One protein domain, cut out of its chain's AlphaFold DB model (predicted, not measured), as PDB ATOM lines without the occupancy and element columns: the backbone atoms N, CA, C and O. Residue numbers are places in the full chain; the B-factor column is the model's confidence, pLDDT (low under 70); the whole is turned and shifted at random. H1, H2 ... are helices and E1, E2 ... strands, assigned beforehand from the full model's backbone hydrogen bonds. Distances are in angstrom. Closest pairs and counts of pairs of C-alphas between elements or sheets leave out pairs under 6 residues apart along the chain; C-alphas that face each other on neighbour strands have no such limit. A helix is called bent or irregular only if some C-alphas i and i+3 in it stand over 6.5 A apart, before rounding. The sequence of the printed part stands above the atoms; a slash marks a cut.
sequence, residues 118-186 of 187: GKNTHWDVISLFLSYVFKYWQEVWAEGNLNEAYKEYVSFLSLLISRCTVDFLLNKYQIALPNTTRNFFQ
ATOM      1  N   GLY A 118    -162.215 170.669 -43.035       70.56
ATOM      2  CA  GLY A 118    -162.202 169.270 -43.431       70.56
ATOM      3  C   GLY A 118    -160.818 168.898 -43.948       70.56
ATOM      4  O   GLY A 118    -160.084 169.755 -44.447       70.56
ATOM      5  N   LYS A 119    -160.476 167.617 -43.830       82.81
ATOM      6  CA  LYS A 119    -159.264 167.034 -44.405       82.81
ATOM      7  C   LYS A 119    -159.667 165.906 -45.335       82.81
ATOM      8  O   LYS A 119    -160.510 165.091 -44.965       82.81
ATOM      9  N   ASN A 120    -159.074 165.859 -46.520       84.31
ATOM     10  CA  ASN A 120    -159.183 164.712 -47.411       84.31
ATOM     11  C   ASN A 120    -157.781 164.222 -47.762       84.31
ATOM     12  O   ASN A 120    -157.005 164.960 -48.366       84.31
ATOM     13  N   THR A 121    -157.465 162.992 -47.375       89.38
ATOM     14  CA  THR A 121    -156.193 162.346 -47.695       89.38
ATOM     15  C   THR A 121    -156.395 161.436 -48.900       89.38
ATOM     16  O   THR A 121    -157.230 160.535 -48.870       89.38
ATOM     17  N   HIS A 122    -155.630 161.663 -49.968       90.38
ATOM     18  CA  HIS A 122    -155.696 160.859 -51.188       90.38
ATOM     19  C   HIS A 122    -154.950 159.529 -50.997       90.38
ATOM     20  O   HIS A 122    -153.809 159.373 -51.437       90.38
ATOM     21  N   TRP A 123    -155.592 158.575 -50.320       89.88
ATOM     22  CA  TRP A 123    -154.996 157.279 -49.977       89.88
ATOM     23  C   TRP A 123    -154.522 156.482 -51.194       89.88
ATOM     24  O   TRP A 123    -153.461 155.876 -51.120       89.88
ATOM     25  N   ASP A 124    -155.212 156.567 -52.333       92.75
ATOM     26  CA  ASP A 124    -154.797 155.870 -53.560       92.75
ATOM     27  C   ASP A 124    -153.426 156.347 -54.066       92.75
ATOM     28  O   ASP A 124    -152.603 155.547 -54.512       92.75
ATOM     29  N   VAL A 125    -153.141 157.650 -53.941       91.00
ATOM     30  CA  VAL A 125    -151.839 158.231 -54.310       91.00
ATOM     31  C   VAL A 125    -150.755 157.754 -53.347       91.00
ATOM     32  O   VAL A 125    -149.658 157.410 -53.784       91.00
ATOM     33  N   ILE A 126    -151.072 157.690 -52.050       93.50
ATOM     34  CA  ILE A 126    -150.164 157.158 -51.025       93.50
ATOM     35  C   ILE A 126    -149.837 155.696 -51.331       93.50
ATOM     36  O   ILE A 126    -148.664 155.337 -51.399       93.50
ATOM     37  N   SER A 127    -150.851 154.861 -51.562       93.88
ATOM     38  CA  SER A 127    -150.687 153.438 -51.866       93.88
ATOM     39  C   SER A 127    -149.846 153.210 -53.120       93.88
ATOM     40  O   SER A 127    -148.920 152.397 -53.096       93.88
ATOM     41  N   LEU A 128    -150.110 153.964 -54.192       93.94
ATOM     42  CA  LEU A 128    -149.309 153.900 -55.412       93.94
ATOM     43  C   LEU A 128    -147.851 154.280 -55.130       93.94
ATOM     44  O   LEU A 128    -146.941 153.540 -55.496       93.94
ATOM     45  N   PHE A 129    -147.614 155.396 -54.440       94.75
ATOM     46  CA  PHE A 129    -146.256 155.856 -54.162       94.75
ATOM     47  C   PHE A 129    -145.484 154.872 -53.273       94.75
ATOM     48  O   PHE A 129    -144.329 154.562 -53.564       94.75
ATOM     49  N   LEU A 130    -146.132 154.315 -52.243       95.50
ATOM     50  CA  LEU A 130    -145.547 153.280 -51.388       95.50
ATOM     51  C   LEU A 130    -145.147 152.037 -52.180       95.50
ATOM     52  O   LEU A 130    -144.087 151.480 -51.910       95.50
ATOM     53  N   SER A 131    -145.935 151.641 -53.185       95.12
ATOM     54  CA  SER A 131    -145.571 150.515 -54.053       95.12
ATOM     55  C   SER A 131    -144.293 150.781 -54.859       95.12
ATOM     56  O   SER A 131    -143.475 149.877 -55.017       95.12
ATOM     57  N   TYR A 132    -144.065 152.027 -55.293       95.25
ATOM     58  CA  TYR A 132    -142.857 152.417 -56.025       95.25
ATOM     59  C   TYR A 132    -141.608 152.463 -55.142       95.25
ATOM     60  O   TYR A 132    -140.538 152.043 -55.576       95.25
ATOM     61  N   VAL A 133    -141.728 152.962 -53.908       95.88
ATOM     62  CA  VAL A 133    -140.579 153.095 -52.993       95.88
ATOM     63  C   VAL A 133    -140.350 151.865 -52.117       95.88
ATOM     64  O   VAL A 133    -139.407 151.841 -51.331       95.88
ATOM     65  N   PHE A 134    -141.194 150.838 -52.237       94.75
ATOM     66  CA  PHE A 134    -141.127 149.645 -51.397       94.75
ATOM     67  C   PHE A 134    -139.741 148.992 -51.424       94.75
ATOM     68  O   PHE A 134    -139.154 148.754 -50.372       94.75
ATOM     69  N   LYS A 135    -139.190 148.770 -52.624       95.94
ATOM     70  CA  LYS A 135    -137.881 148.126 -52.792       95.94
ATOM     71  C   LYS A 135    -136.746 148.935 -52.159       95.94
ATOM     72  O   LYS A 135    -135.893 148.358 -51.499       95.94
ATOM     73  N   TYR A 136    -136.777 150.259 -52.308       95.06
ATOM     74  CA  TYR A 136    -135.805 151.150 -51.673       95.06
ATOM     75  C   TYR A 136    -135.805 150.972 -50.150       95.06
ATOM     76  O   TYR A 136    -134.763 150.735 -49.550       95.06
ATOM     77  N   TRP A 137    -136.984 150.992 -49.519       94.94
ATOM     78  CA  TRP A 137    -137.073 150.816 -48.069       94.94
ATOM     79  C   TRP A 137    -136.675 149.414 -47.606       94.94
ATOM     80  O   TRP A 137    -136.126 149.287 -46.515       94.94
ATOM     81  N   GLN A 138    -136.897 148.376 -48.420       93.44
ATOM     82  CA  GLN A 138    -136.379 147.034 -48.133       93.44
ATOM     83  C   GLN A 138    -134.846 146.998 -48.110       93.44
ATOM     84  O   GLN A 138    -134.276 146.366 -47.223       93.44
ATOM     85  N   GLU A 139    -134.193 147.668 -49.061       94.19
ATOM     86  CA  GLU A 139    -132.730 147.755 -49.137       94.19
ATOM     87  C   GLU A 139    -132.169 148.519 -47.930       94.19
ATOM     88  O   GLU A 139    -131.311 147.991 -47.228       94.19
ATOM     89  N   VAL A 140    -132.750 149.677 -47.593       91.94
ATOM     90  CA  VAL A 140    -132.370 150.468 -46.405       91.94
ATOM     91  C   VAL A 140    -132.527 149.662 -45.106       91.94
ATOM     92  O   VAL A 140    -131.676 149.724 -44.219       91.94
ATOM     93  N   TRP A 141    -133.586 148.855 -44.978       91.06
ATOM     94  CA  TRP A 141    -133.777 147.997 -43.799       91.06
ATOM     95  C   TRP A 141    -132.734 146.875 -43.702       91.06
ATOM     96  O   TRP A 141    -132.381 146.451 -42.599       91.06
ATOM     97  N   ALA A 142    -132.246 146.383 -44.844       91.62
ATOM     98  CA  ALA A 142    -131.263 145.305 -44.915       91.62
ATOM     99  C   ALA A 142    -129.836 145.759 -44.547       91.62
ATOM    100  O   ALA A 142    -129.018 144.920 -44.171       91.62
ATOM    101  N   GLU A 143    -129.546 147.064 -44.583       89.12
ATOM    102  CA  GLU A 143    -128.242 147.645 -44.211       89.12
ATOM    103  C   GLU A 143    -127.956 147.613 -42.694       89.12
ATOM    104  O   GLU A 143    -126.848 147.911 -42.251       89.12
ATOM    105  N   GLY A 144    -128.930 147.199 -41.875       78.62
ATOM    106  CA  GLY A 144    -128.714 146.835 -40.470       78.62
ATOM    107  C   GLY A 144    -128.816 147.982 -39.458       78.62
ATOM    108  O   GLY A 144    -128.856 147.718 -38.255       78.62
ATOM    109  N   ASN A 145    -128.955 149.237 -39.894       84.81
ATOM    110  CA  ASN A 145    -129.229 150.371 -39.003       84.81
ATOM    111  C   ASN A 145    -130.741 150.602 -38.811       84.81
ATOM    112  O   ASN A 145    -131.316 151.611 -39.219       84.81
ATOM    113  N   LEU A 146    -131.397 149.627 -38.178       88.94
ATOM    114  CA  LEU A 146    -132.861 149.553 -38.071       88.94
ATOM    115  C   LEU A 146    -133.495 150.762 -37.364       88.94
ATOM    116  O   LEU A 146    -134.587 151.189 -37.730       88.94
ATOM    117  N   ASN A 147    -132.826 151.320 -36.351       89.00
ATOM    118  CA  ASN A 147    -133.358 152.448 -35.580       89.00
ATOM    119  C   ASN A 147    -133.384 153.745 -36.394       89.00
ATOM    120  O   ASN A 147    -134.316 154.538 -36.255       89.00
ATOM    121  N   GLU A 148    -132.356 153.978 -37.208       91.56
ATOM    122  CA  GLU A 148    -132.276 155.152 -38.073       91.56
ATOM    123  C   GLU A 148    -133.213 154.998 -39.272       91.56
ATOM    124  O   GLU A 148    -134.070 155.858 -39.478       91.56
ATOM    125  N   ALA A 149    -133.183 153.834 -39.932       91.81
ATOM    126  CA  ALA A 149    -134.102 153.482 -41.015       91.81
ATOM    127  C   ALA A 149    -135.579 153.647 -40.612       91.81
ATOM    128  O   ALA A 149    -136.372 154.231 -41.350       91.81
ATOM    129  N   TYR A 150    -135.956 153.200 -39.408       93.00
ATOM    130  CA  TYR A 150    -137.318 153.363 -38.899       93.00
ATOM    131  C   TYR A 150    -137.701 154.835 -38.693       93.00
ATOM    132  O   TYR A 150    -138.797 155.250 -39.079       93.00
ATOM    133  N   LYS A 151    -136.813 155.649 -38.106       94.75
ATOM    134  CA  LYS A 151    -137.069 157.085 -37.893       94.75
ATOM    135  C   LYS A 151    -137.239 157.830 -39.215       94.75
ATOM    136  O   LYS A 151    -138.146 158.662 -39.340       94.75
ATOM    137  N   GLU A 152    -136.392 157.527 -40.191       94.75
ATOM    138  CA  GLU A 152    -136.481 158.105 -41.529       94.75
ATOM    139  C   GLU A 152    -137.759 157.666 -42.244       94.75
ATOM    140  O   GLU A 152    -138.466 158.508 -42.796       94.75
ATOM    141  N   TYR A 153    -138.124 156.386 -42.143       95.19
ATOM    142  CA  TYR A 153    -139.358 155.857 -42.723       95.19
ATOM    143  C   TYR A 153    -140.616 156.511 -42.141       95.19
ATOM    144  O   TYR A 153    -141.508 156.922 -42.885       95.19
ATOM    145  N   VAL A 154    -140.686 156.683 -40.817       96.12
ATOM    146  CA  VAL A 154    -141.805 157.385 -40.162       96.12
ATOM    147  C   VAL A 154    -141.882 158.846 -40.616       96.12
ATOM    148  O   VAL A 154    -142.971 159.354 -40.896       96.12
ATOM    149  N   SER A 155    -140.734 159.518 -40.731       96.19
ATOM    150  CA  SER A 155    -140.665 160.902 -41.216       96.19
ATOM    151  C   SER A 155    -141.135 161.006 -42.667       96.19
ATOM    152  O   SER A 155    -141.942 161.876 -43.002       96.19
ATOM    153  N   PHE A 156    -140.696 160.072 -43.510       96.44
ATOM    154  CA  PHE A 156    -141.144 159.929 -44.887       96.44
ATOM    155  C   PHE A 156    -142.663 159.724 -44.981       96.44
ATOM    156  O   PHE A 156    -143.326 160.460 -45.710       96.44
ATOM    157  N   LEU A 157    -143.234 158.789 -44.212       96.12
ATOM    158  CA  LEU A 157    -144.680 158.538 -44.195       96.12
ATOM    159  C   LEU A 157    -145.471 159.772 -43.761       96.12
ATOM    160  O   LEU A 157    -146.470 160.119 -44.388       96.12
ATOM    161  N   SER A 158    -145.011 160.458 -42.715       94.88
ATOM    162  CA  SER A 158    -145.640 161.688 -42.228       94.88
ATOM    163  C   SER A 158    -145.657 162.779 -43.306       94.88
ATOM    164  O   SER A 158    -146.694 163.400 -43.562       94.88
ATOM    165  N   LEU A 159    -144.532 162.967 -44.006       95.06
ATOM    166  CA  LEU A 159    -144.430 163.918 -45.113       95.06
ATOM    167  C   LEU A 159    -145.315 163.521 -46.296       95.06
ATOM    168  O   LEU A 159    -145.979 164.388 -46.866       95.06
ATOM    169  N   LEU A 160    -145.362 162.236 -46.645       94.50
ATOM    170  CA  LEU A 160    -146.206 161.723 -47.721       94.50
ATOM    171  C   LEU A 160    -147.691 161.957 -47.415       94.50
ATOM    172  O   LEU A 160    -148.402 162.535 -48.235       94.50
ATOM    173  N   ILE A 161    -148.143 161.603 -46.208       93.31
ATOM    174  CA  ILE A 161    -149.519 161.850 -45.753       93.31
ATOM    175  C   ILE A 161    -149.838 163.343 -45.808       93.31
ATOM    176  O   ILE A 161    -150.882 163.727 -46.333       93.31
ATOM    177  N   SER A 162    -148.936 164.192 -45.310       90.81
ATOM    178  CA  SER A 162    -149.107 165.648 -45.330       90.81
ATOM    179  C   SER A 162    -149.253 166.187 -46.758       90.81
ATOM    180  O   SER A 162    -150.182 166.938 -47.046       90.81
ATOM    181  N   ARG A 163    -148.400 165.741 -47.689       91.19
ATOM    182  CA  ARG A 163    -148.449 166.147 -49.104       91.19
ATOM    183  C   ARG A 163    -149.691 165.646 -49.835       91.19
ATOM    184  O   ARG A 163    -150.167 166.328 -50.740       91.19
ATOM    185  N   CYS A 164    -150.211 164.487 -49.446       91.44
ATOM    186  CA  CYS A 164    -151.421 163.901 -50.017       91.44
ATOM    187  C   CYS A 164    -152.707 164.329 -49.295       91.44
ATOM    188  O   CYS A 164    -153.786 163.872 -49.675       91.44
ATOM    189  N   THR A 165    -152.620 165.176 -48.266       90.62
ATOM    190  CA  THR A 165    -153.783 165.684 -47.534       90.62
ATOM    191  C   THR A 165    -154.110 167.099 -47.979       90.62
ATOM    192  O   THR A 165    -153.291 168.009 -47.877       90.62
ATOM    193  N   VAL A 166    -155.340 167.292 -48.445       85.12
ATOM    194  CA  VAL A 166    -155.881 168.609 -48.780       85.12
ATOM    195  C   VAL A 166    -156.773 169.078 -47.637       85.12
ATOM    196  O   VAL A 166    -157.778 168.440 -47.316       85.12
ATOM    197  N   ASP A 167    -156.419 170.218 -47.050       81.31
ATOM    198  CA  ASP A 167    -157.279 170.938 -46.115       81.31
ATOM    199  C   ASP A 167    -158.280 171.805 -46.890       81.31
ATOM    200  O   ASP A 167    -157.910 172.549 -47.804       81.31
ATOM    201  N   PHE A 168    -159.549 171.782 -46.493       74.75
ATOM    202  CA  PHE A 168    -160.584 172.618 -47.102       74.75
ATOM    203  C   PHE A 168    -161.551 173.177 -46.060       74.75
ATOM    204  O   PHE A 168    -161.761 172.602 -44.998       74.75
ATOM    205  N   LEU A 169    -162.166 174.324 -46.352       68.69
ATOM    206  CA  LEU A 169    -163.195 174.904 -45.485       68.69
ATOM    207  C   LEU A 169    -164.503 174.125 -45.661       68.69
ATOM    208  O   LEU A 169    -165.097 174.188 -46.738       68.69
ATOM    209  N   LEU A 170    -164.974 173.434 -44.617       66.38
ATOM    210  CA  LEU A 170    -166.220 172.652 -44.675       66.38
ATOM    211  C   LEU A 170    -167.420 173.525 -45.064       66.38
ATOM    212  O   LEU A 170    -168.215 173.137 -45.918       66.38
ATOM    213  N   ASN A 171    -167.483 174.752 -44.542       64.00
ATOM    214  CA  ASN A 171    -168.580 175.691 -44.794       64.00
ATOM    215  C   ASN A 171    -168.735 176.043 -46.288       64.00
ATOM    216  O   ASN A 171    -169.838 176.335 -46.737       64.00
ATOM    217  N   LYS A 172    -167.654 175.977 -47.084       62.97
ATOM    218  CA  LYS A 172    -167.697 176.253 -48.532       62.97
ATOM    219  C   LYS A 172    -168.319 175.102 -49.334       62.97
ATOM    220  O   LYS A 172    -168.885 175.341 -50.396       62.97
ATOM    221  N   TYR A 173    -168.225 173.869 -48.834       59.22
ATOM    222  CA  TYR A 173    -168.662 172.660 -49.540       59.22
ATOM    223  C   TYR A 173    -169.909 172.008 -48.928       59.22
ATOM    224  O   TYR A 173    -170.448 171.077 -49.518       59.22
ATOM    225  N   GLN A 174    -170.431 172.517 -47.803       58.69
ATOM    226  CA  GLN A 174    -171.657 172.015 -47.162       58.69
ATOM    227  C   GLN A 174    -172.858 171.924 -48.116       58.69
ATOM    228  O   GLN A 174    -173.651 170.990 -48.012       58.69
ATOM    229  N   ILE A 175    -172.983 172.859 -49.063       61.91
ATOM    230  CA  ILE A 175    -174.079 172.883 -50.046       61.91
ATOM    231  C   ILE A 175    -173.961 171.711 -51.039       61.91
ATOM    232  O   ILE A 175    -174.973 171.186 -51.491       61.91
ATOM    233  N   ALA A 176    -172.737 171.259 -51.327       62.12
ATOM    234  CA  ALA A 176    -172.465 170.146 -52.235       62.12
ATOM    235  C   ALA A 176    -172.548 168.764 -51.556       62.12
ATOM    236  O   ALA A 176    -172.568 167.748 -52.245       62.12
ATOM    237  N   LEU A 177    -172.601 168.707 -50.220       59.84
ATOM    238  CA  LEU A 177    -172.749 167.450 -49.485       59.84
ATOM    239  C   LEU A 177    -174.214 166.970 -49.489       59.84
ATOM    240  O   LEU A 177    -175.119 167.803 -49.352       59.84
ATOM    241  N   PRO A 178    -174.471 165.650 -49.575       70.81
ATOM    242  CA  PRO A 178    -175.801 165.072 -49.379       70.81
ATOM    243  C   PRO A 178    -176.411 165.467 -48.025       70.81
ATOM    244  O   PRO A 178    -175.699 165.599 -47.027       70.81
ATOM    245  N   ASN A 179    -177.739 165.623 -47.969       64.12
ATOM    246  CA  ASN A 179    -178.450 166.096 -46.769       64.12
ATOM    247  C   ASN A 179    -178.149 165.270 -45.506       64.12
ATOM    248  O   ASN A 179    -178.030 165.832 -44.422       64.12
ATOM    249  N   THR A 180    -177.986 163.953 -45.637       67.75
ATOM    250  CA  THR A 180    -177.655 163.053 -44.520       67.75
ATOM    251  C   THR A 180    -176.306 163.386 -43.887       67.75
ATOM    252  O   THR A 180    -176.192 163.445 -42.667       67.75
ATOM    253  N   THR A 181    -175.297 163.675 -44.708       56.00
ATOM    254  CA  THR A 181    -173.960 164.076 -44.257       56.00
ATOM    255  C   THR A 181    -173.962 165.495 -43.692       56.00
ATOM    256  O   THR A 181    -173.276 165.771 -42.714       56.00
ATOM    257  N   ARG A 182    -174.764 166.398 -44.271       61.62
ATOM    258  CA  ARG A 182    -174.889 167.784 -43.799       61.62
ATOM    259  C   ARG A 182    -175.428 167.861 -42.367       61.62
ATOM    260  O   ARG A 182    -174.881 168.618 -41.574       61.62
ATOM    261  N   ASN A 183    -176.431 167.049 -42.034       58.81
ATOM    262  CA  ASN A 183    -177.040 167.026 -40.700       58.81
ATOM    263  C   ASN A 183    -176.081 166.513 -39.609       58.81
ATOM    264  O   ASN A 183    -176.178 166.947 -38.469       58.81
ATOM    265  N   PHE A 184    -175.130 165.636 -39.953       58.91
ATOM    266  CA  PHE A 184    -174.133 165.109 -39.012       58.91
ATOM    267  C   PHE A 184    -173.100 166.160 -38.568       58.91
ATOM    268  O   PHE A 184    -172.550 166.067 -37.480       58.91
ATOM    269  N   PHE A 185    -172.837 167.175 -39.397       50.81
ATOM    270  CA  PHE A 185    -171.906 168.266 -39.075       50.81
ATOM    271  C   PHE A 185    -172.584 169.480 -38.414       50.81
ATOM    272  O   PHE A 185    -171.931 170.503 -38.216       50.81
ATOM    273  N   GLN A 186    -173.889 169.401 -38.136       50.75
ATOM    274  CA  GLN A 186    -174.684 170.474 -37.522       50.75
ATOM    275  C   GLN A 186    -175.103 170.171 -36.070       50.75
ATOM    276  O   GLN A 186    -175.753 171.015 -35.455       50.75
TER     277      GLN A 186
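This is residues 118 to 186 of the 187 residues of the protein "Hypothetical protein" of Rotaria socialis (UniProt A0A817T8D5). Bent helix H1 and helix H2 make an open out-and-back loop, closed by antiparallel strands E1 and E2, with H3 and H4 beyond. The printed part has 69 residues, four named helices and two strands, mostly helix. It is extended, radius of gyration of the C-alphas 17.9 A, spans 53 by 20 by 16 A.

Find E1, residues 118 to 121, from C-alpha 118 at (-162.202, 169.270, -43.431). H1, assigned as one helix by its hydrogen bonds, is bent: C-alphas 132 and 135, 7.3 A apart, part H1a, 123 to 132, from H1b, 135 to 142. H2, 146 to 163, runs 25.3 A. Next come E2, 165 to 169, H3, 170 to 176, irregular with C-alphas 172 and 175 7.4 A apart, and H4, 179 to 184, which ends with C-alpha 184 at (-174.133, 165.109, -39.012).

N 118 of E1 and O 168 of E2 are within hydrogen-bond range, 2.8 A. H1b and H2, a helical hairpin, only just touch, with 3 pairs of C-alphas within 8 A, closest Trp 141 and Ala 149, 6.2 A. Every O i to N i+4 pair is within range in H1a, H1b and H2.

The printed part has no cut; pLDDT is under 70 at residues 169 to 177 and 179 to 186.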